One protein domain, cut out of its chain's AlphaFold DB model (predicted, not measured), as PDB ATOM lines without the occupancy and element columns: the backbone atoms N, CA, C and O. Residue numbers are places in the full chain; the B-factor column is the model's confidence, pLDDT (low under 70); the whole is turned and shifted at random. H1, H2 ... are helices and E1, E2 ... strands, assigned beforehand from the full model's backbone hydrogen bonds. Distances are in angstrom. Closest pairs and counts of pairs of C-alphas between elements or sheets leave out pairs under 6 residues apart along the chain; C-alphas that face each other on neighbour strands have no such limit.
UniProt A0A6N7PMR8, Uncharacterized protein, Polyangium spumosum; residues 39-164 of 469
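AT A GLANCE: This is residues 39 to 164 of the 469 residues of an uncharacterized protein of Polyangium spumosum (UniProt A0A6N7PMR8). H5 runs through the middle of a rounded body: the hairpin E1 and E2 packs on one side of it, mainly through E2, and H1 and H6 cross it on the opposite side, H1 near its first residues and H6 near its last. H2 and H4 fill in round it, H3 lies by E1, and long unnamed stretches make the beginning of the printed part and the link from E2 to H6. The printed part has 126 residues with six named helices and two named strands, in the order H1, H2, H3, H4, H5, E1, E2, H6; the sheet, E1 - E2, is antiparallel and the class is mostly helix. The whole is compact, with a radius of gyration of the C-alphas of 13.5 A and spans of 34 by 32 by 27 A.

IN THESE COORDINATES: Start at His 39 and read through residues 39 to 53, which hold no named element, until you reach C-alpha 54 at (43.759, 19.191, 9.876). There H1 begins, residues 54 to 59, and after one residue H2 follows, residues 61 to 69, 12.7 A from first to last C-alpha. Next come H3, residues 74 to 78, and H4, residues 82 to 87. Find C-alpha 91 at (35.478, 30.003, 13.600); from there H5 runs 19.8 A to residue 104, mostly along falling z. The strands E1, residues 110 to 114, and E2, residues 120 to 124, each measure 13.5 A. Residues 125 to 147 hold no named element, and then H6, residues 148 to 161, runs 19.9 A to C-alpha 161 at (47.767, 29.454, 1.209).

HOW THE PARTS SIT: Begin at H5 and look first toward E2, where the closest C-alphas are those of Ser 98 and Phe 123, 5.5 A apart. E1 comes less near to H5, with the C-alphas of Val 101 and Val 111 closest at 7.5 A. E1 and E2 form a hairpin, antiparallel at 158 degrees; look for N 111 and O 123, 2.8 A apart, and N 121 and O 113, 2.9 A apart, both within hydrogen-bond range. H1 touches H5 about perpendicular, at 77 degrees, through residues 92 to 96 of H5 alone; the closest C-alphas are those of Ala 56 and Ser 92, 5.5 A apart. H6 touches residues 99 to 104 of H5 alone, at a steep tilt of 63 degrees, opposite ways, with the C-alphas of Cys 103 and Val 154 closest at 5.6 A. H2 is close to H5 but not clearly touching, at a shallow tilt of 24 degrees, the same way, the C-alphas of Leu 63 and Ala 93 being closest at 7.5 A. H2 touches H4 at a steep tilt of 63 degrees, opposite ways; compare the C-alphas of Leu 63 and Val 84, closest at 5.5 A. H3 touches no helix, but the C-alphas of Thr 74 and Lys 112, the closest of H3 and E1, are 5.0 A apart. H4 and H6 are apart. Every O i to N i+4 pair is within hydrogen-bond range in H1, H3, H4, H5 and H6, and 4 of 5 are in H2.

THE WHOLE: The two C-alphas farthest apart are those of His 39 and Leu 82, 40.5 A. The printed part has no cut. The link from E2 to H6, 23 residues, is long, and the other links between named elements are tight. The mean pLDDT of the printed part is 89.5; look in the B-factor column for values under 70 at residues 39 to 51 and at residue 54.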
ATOM      1  N   HIS A  39      45.723  50.704  -3.217       41.72
ATOM      2  CA  HIS A  39      47.157  50.409  -3.130       41.72
ATOM      3  C   HIS A  39      47.682  49.447  -2.040       41.72
ATOM      4  O   HIS A  39      48.894  49.415  -1.841       41.72
ATOM      5  N   ASN A  40      46.850  48.662  -1.350       45.62
ATOM      6  CA  ASN A  40      47.289  47.932  -0.156       45.62
ATOM      7  C   ASN A  40      47.301  46.409  -0.230       45.62
ATOM      8  O   ASN A  40      47.898  45.818   0.658       45.62
ATOM      9  N   ASP A  41      46.740  45.767  -1.254       55.22
ATOM     10  CA  ASP A  41      46.785  44.306  -1.316       55.22
ATOM     11  C   ASP A  41      47.222  43.846  -2.696       55.22
ATOM     12  O   ASP A  41      46.574  44.144  -3.700       55.22
ATOM     13  N   MET A  42      48.311  43.071  -2.752       68.69
ATOM     14  CA  MET A  42      48.473  42.122  -3.843       68.69
ATOM     15  C   MET A  42      47.273  41.173  -3.780       68.69
ATOM     16  O   MET A  42      47.239  40.303  -2.906       68.69
ATOM     17  N   PRO A  43      46.298  41.305  -4.691       53.38
ATOM     18  CA  PRO A  43      44.924  40.814  -4.515       53.38
ATOM     19  C   PRO A  43      44.796  39.287  -4.456       53.38
ATOM     20  O   PRO A  43      43.695  38.746  -4.401       53.38
ATOM     21  N   HIS A  44      45.910  38.571  -4.562       57.50
ATOM     22  CA  HIS A  44      45.958  37.164  -4.921       57.50
ATOM     23  C   HIS A  44      46.873  36.330  -4.023       57.50
ATOM     24  O   HIS A  44      47.021  35.134  -4.257       57.50
ATOM     25  N   ASN A  45      47.516  36.946  -3.030       60.75
ATOM     26  CA  ASN A  45      48.814  36.444  -2.603       60.75
ATOM     27  C   ASN A  45      49.069  36.477  -1.095       60.75
ATOM     28  O   ASN A  45      50.112  35.993  -0.677       60.75
ATOM     29  N   ASP A  46      48.159  36.979  -0.264       65.31
ATOM     30  CA  ASP A  46      48.378  36.891   1.178       65.31
ATOM     31  C   ASP A  46      48.021  35.490   1.708       65.31
ATOM     32  O   ASP A  46      47.003  34.885   1.332       65.31
ATOM     33  N   MET A  47      48.866  34.990   2.604       68.50
ATOM     34  CA  MET A  47      48.526  33.956   3.572       68.50
ATOM     35  C   MET A  47      48.123  34.640   4.873       68.50
ATOM     36  O   MET A  47      48.955  34.749   5.786       68.50
ATOM     37  N   PRO A  48      46.865  35.110   4.987       59.91
ATOM     38  CA  PRO A  48      46.396  35.632   6.253       59.91
ATOM     39  C   PRO A  48      46.492  34.515   7.294       59.91
ATOM     40  O   PRO A  48      46.357  33.336   6.965       59.91
ATOM     41  N   HIS A  49      46.773  34.887   8.544       55.38
ATOM     42  CA  HIS A  49      46.923  33.993   9.701       55.38
ATOM     43  C   HIS A  49      46.084  32.716   9.561       55.38
ATOM     44  O   HIS A  49      44.860  32.751   9.670       55.38
ATOM     45  N   ASN A  50      46.718  31.587   9.235       54.72
ATOM     46  CA  ASN A  50      45.946  30.387   8.951       54.72
ATOM     47  C   ASN A  50      45.412  29.769  10.238       54.72
ATOM     48  O   ASN A  50      46.177  29.405  11.126       54.72
ATOM     49  N   GLY A  51      44.089  29.596  10.264       55.22
ATOM     50  CA  GLY A  51      43.360  28.702  11.166       55.22
ATOM     51  C   GLY A  51      42.927  27.386  10.502       55.22
ATOM     52  O   GLY A  51      42.110  26.665  11.065       55.22
ATOM     53  N   LEU A  52      43.419  27.072   9.296       71.38
ATOM     54  CA  LEU A  52      43.122  25.813   8.605       71.38
ATOM     55  C   LEU A  52      44.068  24.710   9.075       71.38
ATOM     56  O   LEU A  52      45.082  24.423   8.444       71.38
ATOM     57  N   THR A  53      43.730  24.113  10.214       73.00
ATOM     58  CA  THR A  53      44.371  22.884  10.683       73.00
ATOM     59  C   THR A  53      43.701  21.652  10.070       73.00
ATOM     60  O   THR A  53      42.623  21.713   9.470       73.00
ATOM     61  N   THR A  54      44.329  20.497  10.228       69.00
ATOM     62  CA  THR A  54      43.759  19.191   9.876       69.00
ATOM     63  C   THR A  54      42.462  18.903  10.609       69.00
ATOM     64  O   THR A  54      41.502  18.409  10.014       69.00
ATOM     65  N   GLU A  55      42.410  19.280  11.883       73.75
ATOM     66  CA  GLU A  55      41.220  19.182  12.719       73.75
ATOM     67  C   GLU A  55      40.127  20.083  12.151       73.75
ATOM     68  O   GLU A  55      38.998  19.629  11.989       73.75
ATOM     69  N   ALA A  56      40.471  21.306  11.722       81.31
ATOM     70  CA  ALA A  56      39.522  22.186  11.053       81.31
ATOM     71  C   ALA A  56      38.935  21.527   9.793       81.31
ATOM     72  O   ALA A  56      37.725  21.568   9.603       81.31
ATOM     73  N   LEU A  57      39.720  20.864   8.941       80.94
ATOM     74  CA  LEU A  57      39.161  20.185   7.760       80.94
ATOM     75  C   LEU A  57      38.194  19.048   8.129       80.94
ATOM     76  O   LEU A  57      37.176  18.866   7.458       80.94
ATOM     77  N   GLN A  58      38.475  18.307   9.201       79.62
ATOM     78  CA  GLN A  58      37.629  17.198   9.649       79.62
ATOM     79  C   GLN A  58      36.351  17.662  10.343       79.62
ATOM     80  O   GLN A  58      35.268  17.171  10.025       79.62
ATOM     81  N   GLU A  59      36.458  18.641  11.240       86.94
ATOM     82  CA  GLU A  59      35.315  19.281  11.899       86.94
ATOM     83  C   GLU A  59      34.352  19.906  10.882       86.94
ATOM     84  O   GLU A  59      33.152  20.015  11.129       86.94
ATOM     85  N   ASN A  60      34.872  20.264   9.705       90.38
ATOM     86  CA  ASN A  60      34.123  20.880   8.622       90.38
ATOM     87  C   ASN A  60      33.729  19.911   7.494       90.38
ATOM     88  O   ASN A  60      33.343  20.358   6.412       90.38
ATOM     89  N   ALA A  61      33.749  18.594   7.728       89.25
ATOM     90  CA  ALA A  61      33.388  17.600   6.711       89.25
ATOM     91  C   ALA A  61      31.978  17.813   6.124       89.25
ATOM     92  O   ALA A  61      31.794  17.699   4.912       89.25
ATOM     93  N   ALA A  62      30.992  18.180   6.952       91.56
ATOM     94  CA  ALA A  62      29.632  18.475   6.487       91.56
ATOM     95  C   ALA A  62      29.583  19.710   5.567       91.56
ATOM     96  O   ALA A  62      28.878  19.710   4.556       91.56
ATOM     97  N   LEU A  63      30.370  20.747   5.882       95.06
ATOM     98  CA  LEU A  63      30.500  21.937   5.043       95.06
ATOM     99  C   LEU A  63      31.171  21.591   3.707       95.06
ATOM    100  O   LEU A  63      30.672  21.989   2.658       95.06
ATOM    101  N   LEU A  64      32.250  20.806   3.718       94.50
ATOM    102  CA  LEU A  64      32.929  20.359   2.497       94.50
ATOM    103  C   LEU A  64      32.021  19.499   1.608       94.50
ATOM    104  O   LEU A  64      31.946  19.728   0.400       94.50
ATOM    105  N   ALA A  65      31.277  18.564   2.203       93.62
ATOM    106  CA  ALA A  65      30.296  17.756   1.486       93.62
ATOM    107  C   ALA A  65      29.218  18.635   0.835       93.62
ATOM    108  O   ALA A  65      28.921  18.460  -0.350       93.62
ATOM    109  N   PHE A  66      28.693  19.628   1.561       96.38
ATOM    110  CA  PHE A  66      27.743  20.600   1.021       96.38
ATOM    111  C   PHE A  66      28.336  21.383  -0.159       96.38
ATOM    112  O   PHE A  66      27.735  21.415  -1.234       96.38
ATOM    113  N   LEU A  67      29.528  21.958   0.007       97.00
ATOM    114  CA  LEU A  67      30.205  22.762  -1.014       97.00
ATOM    115  C   LEU A  67      30.504  21.973  -2.296       97.00
ATOM    116  O   LEU A  67      30.424  22.527  -3.389       97.00
ATOM    117  N   SER A  68      30.791  20.674  -2.179       96.69
ATOM    118  CA  SER A  68      31.072  19.801  -3.327       96.69
ATOM    119  C   SER A  68      29.861  19.541  -4.235       96.69
ATOM    120  O   SER A  68      30.030  19.155  -5.389       96.69
ATOM    121  N   GLN A  69      28.645  19.749  -3.724       97.00
ATOM    122  CA  GLN A  69      27.388  19.386  -4.391       97.00
ATOM    123  C   GLN A  69      26.479  20.584  -4.675       97.00
ATOM    124  O   GLN A  69      25.440  20.420  -5.311       97.00
ATOM    125  N   ASN A  70      26.839  21.780  -4.206       98.06
ATOM    126  CA  ASN A  70      25.979  22.956  -4.270       98.06
ATOM    127  C   ASN A  70      26.715  24.163  -4.867       98.06
ATOM    128  O   ASN A  70      27.942  24.253  -4.762       98.06
ATOM    129  N   PRO A  71      25.974  25.109  -5.474       98.12
ATOM    130  CA  PRO A  71      26.537  26.390  -5.872       98.12
ATOM    131  C   PRO A  71      27.118  27.147  -4.677       98.12
ATOM    132  O   PRO A  71      26.555  27.136  -3.581       98.12
ATOM    133  N   LEU A  72      28.209  27.870  -4.903       97.94
ATOM    134  CA  LEU A  72      28.816  28.765  -3.928       97.94
ATOM    135  C   LEU A  72      28.114  30.130  -3.971       97.94
ATOM    136  O   LEU A  72      28.643  31.109  -4.496       97.94
ATOM    137  N   SER A  73      26.878  30.174  -3.465       97.88
ATOM    138  CA  SER A  73      26.012  31.355  -3.509       97.88
ATOM    139  C   SER A  73      25.209  31.553  -2.223       97.88
ATOM    140  O   SER A  73      24.926  30.607  -1.485       97.88
ATOM    141  N   THR A  74      24.800  32.799  -1.967       97.94
ATOM    142  CA  THR A  74      23.935  33.158  -0.830       97.94
ATOM    143  C   THR A  74      22.656  32.316  -0.806       97.94
ATOM    144  O   THR A  74      22.282  31.796   0.243       97.94
ATOM    145  N   ASP A  75      22.015  32.118  -1.961       97.94
ATOM    146  CA  ASP A  75      20.761  31.365  -2.064       97.94
ATOM    147  C   ASP A  75      20.940  29.887  -1.700       97.94
ATOM    148  O   ASP A  75      20.099  29.320  -0.999       97.94
ATOM    149  N   ALA A  76      22.058  29.271  -2.100       97.62
ATOM    150  CA  ALA A  76      22.368  27.897  -1.717       97.62
ATOM    151  C   ALA A  76      22.505  27.769  -0.190       97.62
ATOM    152  O   ALA A  76      21.936  26.855   0.410       97.62
ATOM    153  N   PHE A  77      23.175  28.722   0.467       97.50
ATOM    154  CA  PHE A  77      23.312  28.736   1.928       97.50
ATOM    155  C   PHE A  77      22.008  29.053   2.671       97.50
ATOM    156  O   PHE A  77      21.800  28.562   3.782       97.50
ATOM    157  N   VAL A  78      21.082  29.803   2.066       96.44
ATOM    158  CA  VAL A  78      19.720  29.956   2.606       96.44
ATOM    159  C   VAL A  78      18.995  28.610   2.640       96.44
ATOM    160  O   VAL A  78      18.248  28.354   3.581       96.44
ATOM    161  N   GLN A  79      19.248  27.721   1.679       96.75
ATOM    162  CA  GLN A  79      18.665  26.373   1.649       96.75
ATOM    163  C   GLN A  79      19.496  25.322   2.402       96.75
ATOM    164  O   GLN A  79      19.065  24.176   2.522       96.75
ATOM    165  N   ALA A  80      20.663  25.691   2.941       95.56
ATOM    166  CA  ALA A  80      21.506  24.762   3.679       95.56
ATOM    167  C   ALA A  80      20.796  24.239   4.941       95.56
ATOM    168  O   ALA A  80      20.147  24.997   5.675       95.56
ATOM    169  N   GLY A  81      20.947  22.936   5.191       94.94
ATOM    170  CA  GLY A  81      20.383  22.255   6.354       94.94
ATOM    171  C   GLY A  81      20.970  22.739   7.685       94.94
ATOM    172  O   GLY A  81      21.991  23.428   7.732       94.94
ATOM    173  N   LEU A  82      20.324  22.349   8.790       95.25
ATOM    174  CA  LEU A  82      20.721  22.759  10.142       95.25
ATOM    175  C   LEU A  82      22.173  22.379  10.474       95.25
ATOM    176  O   LEU A  82      22.859  23.169  11.110       95.25
ATOM    177  N   GLU A  83      22.646  21.223  10.007       95.38
ATOM    178  CA  GLU A  83      24.013  20.737  10.234       95.38
ATOM    179  C   GLU A  83      25.075  21.702   9.681       95.38
ATOM    180  O   GLU A  83      25.948  22.152  10.417       95.38
ATOM    181  N   VAL A  84      24.948  22.120   8.415       96.12
ATOM    182  CA  VAL A  84      25.869  23.092   7.796       96.12
ATOM    183  C   VAL A  84      25.837  24.421   8.553       96.12
ATOM    184  O   VAL A  84      26.877  25.017   8.816       96.12
ATOM    185  N   ARG A  85      24.647  24.880   8.960       96.19
ATOM    186  CA  ARG A  85      24.504  26.123   9.733       96.19
ATOM    187  C   ARG A  85      25.115  26.028  11.132       96.19
ATOM    188  O   ARG A  85      25.636  27.028  11.621       96.19
ATOM    189  N   GLN A  86      25.044  24.865  11.779       96.19
ATOM    190  CA  GLN A  86      25.692  24.614  13.071       96.19
ATOM    191  C   GLN A  86      27.209  24.662  12.933       96.19
ATOM    192  O   GLN A  86      27.862  25.329  13.729       96.19
ATOM    193  N   VAL A  87      27.754  24.034  11.890       94.94
ATOM    194  CA  VAL A  87      29.187  24.085  11.587       94.94
ATOM    195  C   VAL A  87      29.634  25.527  11.326       94.94
ATOM    196  O   VAL A  87      30.589  25.980  11.938       94.94
ATOM    197  N   LEU A  88      28.881  26.318  10.551       96.44
ATOM    198  CA  LEU A  88      29.184  27.740  10.299       96.44
ATOM    199  C   LEU A  88      29.174  28.642  11.553       96.44
ATOM    200  O   LEU A  88      29.645  29.783  11.491       96.44
ATOM    201  N   ALA A  89      28.667  28.161  12.691       95.88
ATOM    202  CA  ALA A  89      28.779  28.872  13.962       95.88
ATOM    203  C   ALA A  89      30.205  28.807  14.550       95.88
ATOM    204  O   ALA A  89      30.543  29.636  15.400       95.88
ATOM    205  N   THR A  90      31.068  27.901  14.077       94.44
ATOM    206  CA  THR A  90      32.473  27.815  14.496       94.44
ATOM    207  C   THR A  90      33.368  28.757  13.688       94.44
ATOM    208  O   THR A  90      33.076  29.127  12.550       94.44
ATOM    209  N   GLU A  91      34.482  29.176  14.286       92.19
ATOM    210  CA  GLU A  91      35.478  30.003  13.600       92.19
ATOM    211  C   GLU A  91      36.206  29.223  12.497       92.19
ATOM    212  O   GLU A  91      36.388  29.752  11.403       92.19
ATOM    213  N   SER A  92      36.535  27.947  12.738       90.81
ATOM    214  CA  SER A  92      37.214  27.078  11.765       90.81
ATOM    215  C   SER A  92      36.418  26.945  10.460       90.81
ATOM    216  O   SER A  92      36.990  27.064   9.375       90.81
ATOM    217  N   ALA A  93      35.090  26.804  10.550       93.81
ATOM    218  CA  ALA A  93      34.194  26.744   9.396       93.81
ATOM    219  C   ALA A  93      34.179  28.030   8.577       93.81
ATOM    220  O   ALA A  93      34.227  27.996   7.346       93.81
ATOM    221  N   ARG A  94      34.100  29.177   9.261       94.75
ATOM    222  CA  ARG A  94      34.085  30.491   8.612       94.75
ATOM    223  C   ARG A  94      35.419  30.786   7.944       94.75
ATOM    224  O   ARG A  94      35.425  31.278   6.820       94.75
ATOM    225  N   THR A  95      36.524  30.430   8.589       91.06
ATOM    226  CA  THR A  95      37.863  30.542   8.007       91.06
ATOM    227  C   THR A  95      37.972  29.682   6.751       91.06
ATOM    228  O   THR A  95      38.286  30.215   5.689       91.06
ATOM    229  N   LEU A  96      37.615  28.393   6.815       92.38
ATOM    230  CA  LEU A  96      37.601  27.516   5.638       92.38
ATOM    231  C   LEU A  96      36.724  28.078   4.510       92.38
ATOM    232  O   LEU A  96      37.159  28.118   3.361       92.38
ATOM    233  N   LEU A  97      35.512  28.541   4.822       95.69
ATOM    234  CA  LEU A  97      34.615  29.111   3.819       95.69
ATOM    235  C   LEU A  97      35.193  30.389   3.194       95.69
ATOM    236  O   LEU A  97      35.096  30.553   1.981       95.69
ATOM    237  N   SER A  98      35.834  31.255   3.983       94.25
ATOM    238  CA  SER A  98      36.537  32.441   3.478       94.25
ATOM    239  C   SER A  98      37.616  32.063   2.457       94.25
ATOM    240  O   SER A  98      37.691  32.641   1.372       94.25
ATOM    241  N   TYR A  99      38.396  31.021   2.750       93.00
ATOM    242  CA  TYR A  99      39.410  30.487   1.840       93.00
ATOM    243  C   TYR A  99      38.810  29.876   0.564       93.00
ATOM    244  O   TYR A  99      39.295  30.137  -0.536       93.00
ATOM    245  N   VAL A 100      37.719  29.113   0.676       95.81
ATOM    246  CA  VAL A 100      37.008  28.573  -0.497       95.81
ATOM    247  C   VAL A 100      36.475  29.700  -1.378       95.81
ATOM    248  O   VAL A 100      36.695  29.681  -2.587       95.81
ATOM    249  N   VAL A 101      35.804  30.693  -0.790       96.31
ATOM    250  CA  VAL A 101      35.200  31.811  -1.526       96.31
ATOM    251  C   VAL A 101      36.264  32.676  -2.193       96.31
ATOM    252  O   VAL A 101      36.141  32.939  -3.390       96.31
ATOM    253  N   SER A 102      37.324  33.047  -1.470       94.06
ATOM    254  CA  SER A 102      38.431  33.840  -2.017       94.06
ATOM    255  C   SER A 102      39.129  33.137  -3.183       94.06
ATOM    256  O   SER A 102      39.369  33.760  -4.213       94.06
ATOM    257  N   CYS A 103      39.385  31.829  -3.097       94.75
ATOM    258  CA  CYS A 103      39.957  31.068  -4.208       94.75
ATOM    259  C   CYS A 103      38.978  30.924  -5.392       94.75
ATOM    260  O   CYS A 103      39.357  31.105  -6.550       94.75
ATOM    261  N   ALA A 104      37.719  30.570  -5.126       96.19
ATOM    262  CA  ALA A 104      36.772  30.175  -6.165       96.19
ATOM    263  C   ALA A 104      36.186  31.354  -6.953       96.19
ATOM    264  O   ALA A 104      36.001  31.231  -8.166       96.19
ATOM    265  N   LEU A 105      35.848  32.456  -6.277       95.50
ATOM    266  CA  LEU A 105      35.047  33.545  -6.841       95.50
ATOM    267  C   LEU A 105      35.890  34.780  -7.169       95.50
ATOM    268  O   LEU A 105      36.967  34.982  -6.610       95.50
ATOM    269  N   ASP A 106      35.378  35.613  -8.073       92.50
ATOM    270  CA  ASP A 106      36.044  36.843  -8.517       92.50
ATOM    271  C   ASP A 106      36.034  37.936  -7.424       92.50
ATOM    272  O   ASP A 106      35.097  37.959  -6.616       92.50
ATOM    273  N   PRO A 107      36.981  38.902  -7.447       88.06
ATOM    274  CA  PRO A 107      37.106  40.015  -6.491       88.06
ATOM    275  C   PRO A 107      35.841  40.812  -6.164       88.06
ATOM    276  O   PRO A 107      35.810  41.531  -5.176       88.06
ATOM    277  N   CYS A 108      34.788  40.751  -6.974       89.31
ATOM    278  CA  CYS A 108      33.552  41.509  -6.754       89.31
ATOM    279  C   CYS A 108      32.347  40.643  -6.391       89.31
ATOM    280  O   CYS A 108      31.242  41.154  -6.214       89.31
ATOM    281  N   THR A 109      32.546  39.335  -6.253       93.88
ATOM    282  CA  THR A 109      31.487  38.417  -5.848       93.88
ATOM    283  C   THR A 109      31.559  38.193  -4.345       93.88
ATOM    284  O   THR A 109      32.627  37.906  -3.808       93.88
ATOM    285  N   ALA A 110      30.422  38.298  -3.659       95.94
ATOM    286  CA  ALA A 110      30.324  38.020  -2.233       95.94
ATOM    287  C   ALA A 110      29.231  36.989  -1.937       95.94
ATOM    288  O   ALA A 110      28.166  36.985  -2.560       95.94
ATOM    289  N   VAL A 111      29.490  36.136  -0.951       97.19
ATOM    290  CA  VAL A 111      28.562  35.128  -0.437       97.19
ATOM    291  C   VAL A 111      28.190  35.504   0.986       97.19
ATOM    292  O   VAL A 111      29.058  35.640   1.847       97.19
ATOM    293  N   LYS A 112      26.889  35.657   1.241       98.00
ATOM    294  CA  LYS A 112      26.355  35.905   2.580       98.00
ATOM    295  C   LYS A 112      25.778  34.610   3.130       98.00
ATOM    296  O   LYS A 112      24.976  33.961   2.465       98.00
ATOM    297  N   VAL A 113      26.150  34.244   4.349       97.56
ATOM    298  CA  VAL A 113      25.640  33.039   5.018       97.56
ATOM    299  C   VAL A 113      25.096  33.395   6.391       97.56
ATOM    300  O   VAL A 113      25.579  34.327   7.029       97.56
ATOM    301  N   LYS A 114      24.095  32.646   6.855       97.81
ATOM    302  CA  LYS A 114      23.607  32.727   8.233       97.81
ATOM    303  C   LYS A 114      23.998  31.467   8.987       97.81
ATOM    304  O   LYS A 114      23.716  30.368   8.511       97.81
ATOM    305  N   ASP A 115      24.618  31.628  10.148       97.44
ATOM    306  CA  ASP A 115      24.911  30.504  11.039       97.44
ATOM    307  C   ASP A 115      23.667  30.058  11.833       97.44
ATOM    308  O   ASP A 115      22.572  30.618  11.707       97.44
ATOM    309  N   ALA A 116      23.816  29.018  12.656       96.75
ATOM    310  CA  ALA A 116      22.736  28.503  13.498       96.75
ATOM    311  C   ALA A 116      22.260  29.491  14.582       96.75
ATOM    312  O   ALA A 116      21.159  29.319  15.105       96.75
ATOM    313  N   LEU A 117      23.048  30.525  14.902       96.69
ATOM    314  CA  LEU A 117      22.683  31.599  15.833       96.69
ATOM    315  C   LEU A 117      21.961  32.758  15.126       96.69
ATOM    316  O   LEU A 117      21.537  33.715  15.775       96.69
ATOM    317  N   GLY A 118      21.806  32.681  13.801       96.62
ATOM    318  CA  GLY A 118      21.193  33.717  12.979       96.62
ATOM    319  C   GLY A 118      22.121  34.890  12.657       96.62
ATOM    320  O   GLY A 118      21.660  35.855  12.038       96.62
ATOM    321  N   GLN A 119      23.404  34.824  13.029       97.62
ATOM    322  CA  GLN A 119      24.376  35.853  12.662       97.62
ATOM    323  C   GLN A 119      24.711  35.725  11.177       97.62
ATOM    324  O   GLN A 119      24.850  34.621  10.648       97.62
ATOM    325  N   THR A 120      24.791  36.865  10.489       97.88
ATOM    326  CA  THR A 120      25.113  36.910   9.059       97.88
ATOM    327  C   THR A 120      26.593  37.200   8.878       97.88
ATOM    328  O   THR A 120      27.081  38.211   9.374       97.88
ATOM    329  N   HIS A 121      27.272  36.346   8.119       97.12
ATOM    330  CA  HIS A 121      28.675  36.489   7.739       97.12
ATOM    331  C   HIS A 121      28.761  36.728   6.231       97.12
ATOM    332  O   HIS A 121      27.938  36.202   5.479       97.12
ATOM    333  N   SER A 122      29.730  37.526   5.787       96.69
ATOM    334  CA  SER A 122      29.942  37.842   4.372       96.69
ATOM    335  C   SER A 122      31.369  37.488   3.979       96.69
ATOM    336  O   SER A 122      32.310  37.934   4.628       96.69
ATOM    337  N   PHE A 123      31.517  36.711   2.913       95.38
ATOM    338  CA  PHE A 123      32.803  36.267   2.376       95.38
ATOM    339  C   PHE A 123      32.950  36.766   0.949       95.38
ATOM    340  O   PHE A 123      31.982  36.734   0.190       95.38
ATOM    341  N   ARG A 124      34.142  37.221   0.576       93.81
ATOM    342  CA  ARG A 124      34.402  37.849  -0.720       93.81
ATOM    343  C   ARG A 124      35.363  37.003  -1.550       93.81
ATOM    344  O   ARG A 124      36.277  36.395  -1.001       93.81
ATOM    345  N   GLY A 125      35.115  36.940  -2.855       93.38
ATOM    346  CA  GLY A 125      36.037  36.356  -3.823       93.38
ATOM    347  C   GLY A 125      37.316  37.179  -3.973       93.38
ATOM    348  O   GLY A 125      37.330  38.363  -3.648       93.38
ATOM    349  N   GLU A 126      38.379  36.553  -4.476       90.50
ATOM    350  CA  GLU A 126      39.689  37.183  -4.708       90.50
ATOM    351  C   GLU A 126      40.330  36.692  -6.017       90.50
ATOM    352  O   GLU A 126      40.807  37.489  -6.817       90.50
ATOM    353  N   LEU A 127      40.344  35.380  -6.266       90.75
ATOM    354  CA  LEU A 127      41.167  34.749  -7.307       90.75
ATOM    355  C   LEU A 127      40.391  34.270  -8.534       90.75
ATOM    356  O   LEU A 127      41.017  34.046  -9.575       90.75
ATOM    357  N   GLY A 128      39.077  34.068  -8.417       93.31
ATOM    358  CA  GLY A 128      38.217  33.761  -9.560       93.31
ATOM    359  C   GLY A 128      38.470  32.421 -10.251       93.31
ATOM    360  O   GLY A 128      38.081  32.257 -11.408       93.31
ATOM    361  N   TYR A 129      39.102  31.434  -9.598       94.25
ATOM    362  CA  TYR A 129      39.472  30.173 -10.266       94.25
ATOM    363  C   TYR A 129      38.291  29.420 -10.879       94.25
ATOM    364  O   TYR A 129      38.473  28.696 -11.856       94.25
ATOM    365  N   CYS A 130      37.100  29.590 -10.307       96.19
ATOM    366  CA  CYS A 130      35.863  28.984 -10.779       96.19
ATOM    367  C   CYS A 130      34.785  30.023 -11.121       96.19
ATOM    368  O   CYS A 130      33.588  29.704 -11.156       96.19
ATOM    369  N   GLY A 131      35.206  31.265 -11.371       93.69
ATOM    370  CA  GLY A 131      34.341  32.356 -11.792       93.69
ATOM    371  C   GLY A 131      33.802  32.177 -13.220       93.69
ATOM    372  O   GLY A 131      34.203  31.260 -13.945       93.69
ATOM    373  N   PRO A 132      32.871  33.042 -13.660       91.00
ATOM    374  CA  PRO A 132      32.368  33.096 -15.034       91.00
ATOM    375  C   PRO A 132      33.457  33.256 -16.102       91.00
ATOM    376  O   PRO A 132      33.260  32.786 -17.222       91.00
ATOM    377  N   GLU A 133      34.589  33.889 -15.788       88.94
ATOM    378  CA  GLU A 133      35.689  34.101 -16.741       88.94
ATOM    379  C   GLU A 133      36.646  32.908 -16.841       88.94
ATOM    380  O   GLU A 133      37.379  32.780 -17.824       88.94
ATOM    381  N   ALA A 134      36.588  31.976 -15.886       91.44
ATOM    382  CA  ALA A 134      37.443  30.799 -15.876       91.44
ATOM    383  C   ALA A 134      37.227  29.911 -17.126       91.44
ATOM    384  O   ALA A 134      36.148  29.934 -17.749       91.44
ATOM    385  N   PRO A 135      38.228  29.088 -17.506       91.31
ATOM    386  CA  PRO A 135      38.083  28.081 -18.554       91.31
ATOM    387  C   PRO A 135      36.869  27.179 -18.319       91.31
ATOM    388  O   PRO A 135      36.513  26.890 -17.180       91.31
ATOM    389  N   THR A 136      36.257  26.676 -19.394       90.69
ATOM    390  CA  THR A 136      34.998  25.908 -19.337       90.69
ATOM    391  C   THR A 136      35.025  24.746 -18.341       90.69
ATOM    392  O   THR A 136      34.011  24.463 -17.719       90.69
ATOM    393  N   MET A 137      36.176  24.098 -18.151       91.25
ATOM    394  CA  MET A 137      36.324  22.987 -17.203       91.25
ATOM    395  C   MET A 137      36.293  23.401 -15.723       91.25
ATOM    396  O   MET A 137      36.013  22.555 -14.880       91.25
ATOM    397  N   LEU A 138      36.557  24.672 -15.406       92.50
ATOM    398  CA  LEU A 138      36.572  25.222 -14.042       92.50
ATOM    399  C   LEU A 138      35.360  26.118 -13.734       92.50
ATOM    400  O   LEU A 138      35.080  26.417 -12.579       92.50
ATOM    401  N   ARG A 139      34.656  26.581 -14.767       93.50
ATOM    402  CA  ARG A 139      33.668  27.660 -14.682       93.50
ATOM    403  C   ARG A 139      32.413  27.285 -13.890       93.50
ATOM    404  O   ARG A 139      31.833  26.223 -14.096       93.50
ATOM    405  N   GLY A 140      31.897  28.259 -13.139       91.50
ATOM    406  CA  GLY A 140      30.468  28.350 -12.825       91.50
ATOM    407  C   GLY A 140      30.057  27.904 -11.427       91.50
ATOM    408  O   GLY A 140      28.871  27.649 -11.218       91.50
ATOM    409  N   TRP A 141      30.978  27.850 -10.459       97.19
ATOM    410  CA  TRP A 141      30.634  27.427  -9.094       97.19
ATOM    411  C   TRP A 141      29.612  28.361  -8.425       97.19
ATOM    412  O   TRP A 141      28.779  27.922  -7.643       97.19
ATOM    413  N   SER A 142      29.577  29.650  -8.763       96.81
ATOM    414  CA  SER A 142      28.558  30.565  -8.221       96.81
ATOM    415  C   SER A 142      27.121  30.224  -8.652       96.81
ATOM    416  O   SER A 142      26.177  30.591  -7.954       96.81
ATOM    417  N   GLY A 143      26.936  29.527  -9.781       96.31
ATOM    418  CA  GLY A 143      25.617  29.211 -10.349       96.31
ATOM    419  C   GLY A 143      25.234  27.728 -10.329       96.31
ATOM    420  O   GLY A 143      24.053  27.407 -10.430       96.31
ATOM    421  N   ALA A 144      26.203  26.822 -10.198       96.81
ATOM    422  CA  ALA A 144      26.001  25.376 -10.220       96.81
ATOM    423  C   ALA A 144      26.956  24.669  -9.248       96.81
ATOM    424  O   ALA A 144      27.926  25.259  -8.774       96.81
ATOM    425  N   ALA A 145      26.696  23.389  -8.973       97.25
ATOM    426  CA  ALA A 145      27.662  22.543  -8.278       97.25
ATOM    427  C   ALA A 145      29.016  22.553  -9.022       97.25
ATOM    428  O   ALA A 145      29.030  22.564 -10.259       97.25
ATOM    429  N   PRO A 146      30.147  22.556  -8.301       97.19
ATOM    430  CA  PRO A 146      31.462  22.654  -8.917       97.19
ATOM    431  C   PRO A 146      31.811  21.379  -9.685       97.19
ATOM    432  O   PRO A 146      31.487  20.267  -9.265       97.19
ATOM    433  N   THR A 147      32.550  21.533 -10.781       95.62
ATOM    434  CA  THR A 147      33.217  20.401 -11.433       95.62
ATOM    435  C   THR A 147      34.343  19.864 -10.545       95.62
ATOM    436  O   THR A 147      34.877  20.580  -9.697       95.62
ATOM    437  N   GLU A 148      34.764  18.618 -10.769       93.38
ATOM    438  CA  GLU A 148      35.928  18.050 -10.072       93.38
ATOM    439  C   GLU A 148      37.201  18.877 -10.319       93.38
ATOM    440  O   GLU A 148      37.915  19.198  -9.377       93.38
ATOM    441  N   ALA A 149      37.417  19.339 -11.553       93.06
ATOM    442  CA  ALA A 149      38.531  20.221 -11.903       93.06
ATOM    443  C   ALA A 149      38.520  21.542 -11.105       93.06
ATOM    444  O   ALA A 149      39.557  22.004 -10.633       93.06
ATOM    445  N   CYS A 150      37.342  22.148 -10.922       95.69
ATOM    446  CA  CYS A 150      37.185  23.343 -10.094       95.69
ATOM    447  C   CYS A 150      37.495  23.056  -8.614       95.69
ATOM    448  O   CYS A 150      38.232  23.814  -7.980       95.69
ATOM    449  N   GLN A 151      36.988  21.939  -8.081       95.62
ATOM    450  CA  GLN A 151      37.296  21.494  -6.720       95.62
ATOM    451  C   GLN A 151      38.803  21.301  -6.524       95.62
ATOM    452  O   GLN A 151      39.351  21.769  -5.528       95.62
ATOM    453  N   GLU A 152      39.485  20.658  -7.472       93.75
ATOM    454  CA  GLU A 152      40.931  20.428  -7.414       93.75
ATOM    455  C   GLU A 152      41.727  21.733  -7.449       93.75
ATOM    456  O   GLU A 152      42.661  21.941  -6.671       93.75
ATOM    457  N   MET A 153      41.314  22.667  -8.302       94.88
ATOM    458  CA  MET A 153      41.959  23.967  -8.419       94.88
ATOM    459  C   MET A 153      41.845  24.797  -7.139       94.88
ATOM    460  O   MET A 153      42.828  25.353  -6.645       94.88
ATOM    461  N   VAL A 154      40.642  24.850  -6.568       95.56
ATOM    462  CA  VAL A 154      40.395  25.550  -5.305       95.56
ATOM    463  C   VAL A 154      41.096  24.844  -4.150       95.56
ATOM    464  O   VAL A 154      41.664  25.515  -3.294       95.56
ATOM    465  N   SER A 155      41.168  23.512  -4.165       94.62
ATOM    466  CA  SER A 155      41.940  22.761  -3.172       94.62
ATOM    467  C   SER A 155      43.419  23.130  -3.204       94.62
ATOM    468  O   SER A 155      44.010  23.427  -2.168       94.62
ATOM    469  N   SER A 156      43.994  23.182  -4.404       93.94
ATOM    470  CA  SER A 156      45.385  23.571  -4.633       93.94
ATOM    471  C   SER A 156      45.668  24.980  -4.123       93.94
ATOM    472  O   SER A 156      46.671  25.200  -3.457       93.94
ATOM    473  N   CYS A 157      44.756  25.922  -4.381       94.75
ATOM    474  CA  CYS A 157      44.830  27.283  -3.855       94.75
ATOM    475  C   CYS A 157      44.830  27.328  -2.322       94.75
ATOM    476  O   CYS A 157      45.660  28.008  -1.729       94.75
ATOM    477  N   ILE A 158      43.918  26.594  -1.681       93.62
ATOM    478  CA  ILE A 158      43.778  26.585  -0.220       93.62
ATOM    479  C   ILE A 158      45.029  26.000   0.437       93.62
ATOM    480  O   ILE A 158      45.598  26.610   1.342       93.62
ATOM    481  N   LEU A 159      45.509  24.858  -0.058       92.19
ATOM    482  CA  LEU A 159      46.750  24.243   0.416       92.19
ATOM    483  C   LEU A 159      47.947  25.185   0.213       92.19
ATOM    484  O   LEU A 159      48.713  25.415   1.146       92.19
ATOM    485  N   ALA A 160      48.037  25.817  -0.961       92.81
ATOM    486  CA  ALA A 160      49.064  26.804  -1.286       92.81
ATOM    487  C   ALA A 160      49.009  28.074  -0.430       92.81
ATOM    488  O   ALA A 160      49.998  28.804  -0.388       92.81
ATOM    489  N   ARG A 161      47.897  28.341   0.262       91.38
ATOM    490  CA  ARG A 161      47.767  29.454   1.209       91.38
ATOM    491  C   ARG A 161      47.855  29.023   2.669       91.38
ATOM    492  O   ARG A 161      47.844  29.895   3.524       91.38
ATOM    493  N   THR A 162      47.972  27.729   2.975       88.19
ATOM    494  CA  THR A 162      47.979  27.234   4.360       88.19
ATOM    495  C   THR A 162      49.352  27.420   5.023       88.19
ATOM    496  O   THR A 162      50.379  27.188   4.389       88.19
ATOM    497  N   ASN A 163      49.385  27.850   6.289       86.31
ATOM    498  CA  ASN A 163      50.595  28.173   7.056       86.31
ATOM    499  C   ASN A 163      50.346  28.059   8.574       86.31
ATOM    500  O   ASN A 163      49.944  29.028   9.223       86.31
ATOM    501  N   ALA A 164      50.621  26.896   9.156       85.56
ATOM    502  CA  ALA A 164      50.413  26.596  10.572       85.56
ATOM    503  C   ALA A 164      51.238  27.480  11.528       85.56
ATOM    504  O   ALA A 164      50.883  27.612  12.698       85.56
TER     505      ALA A 164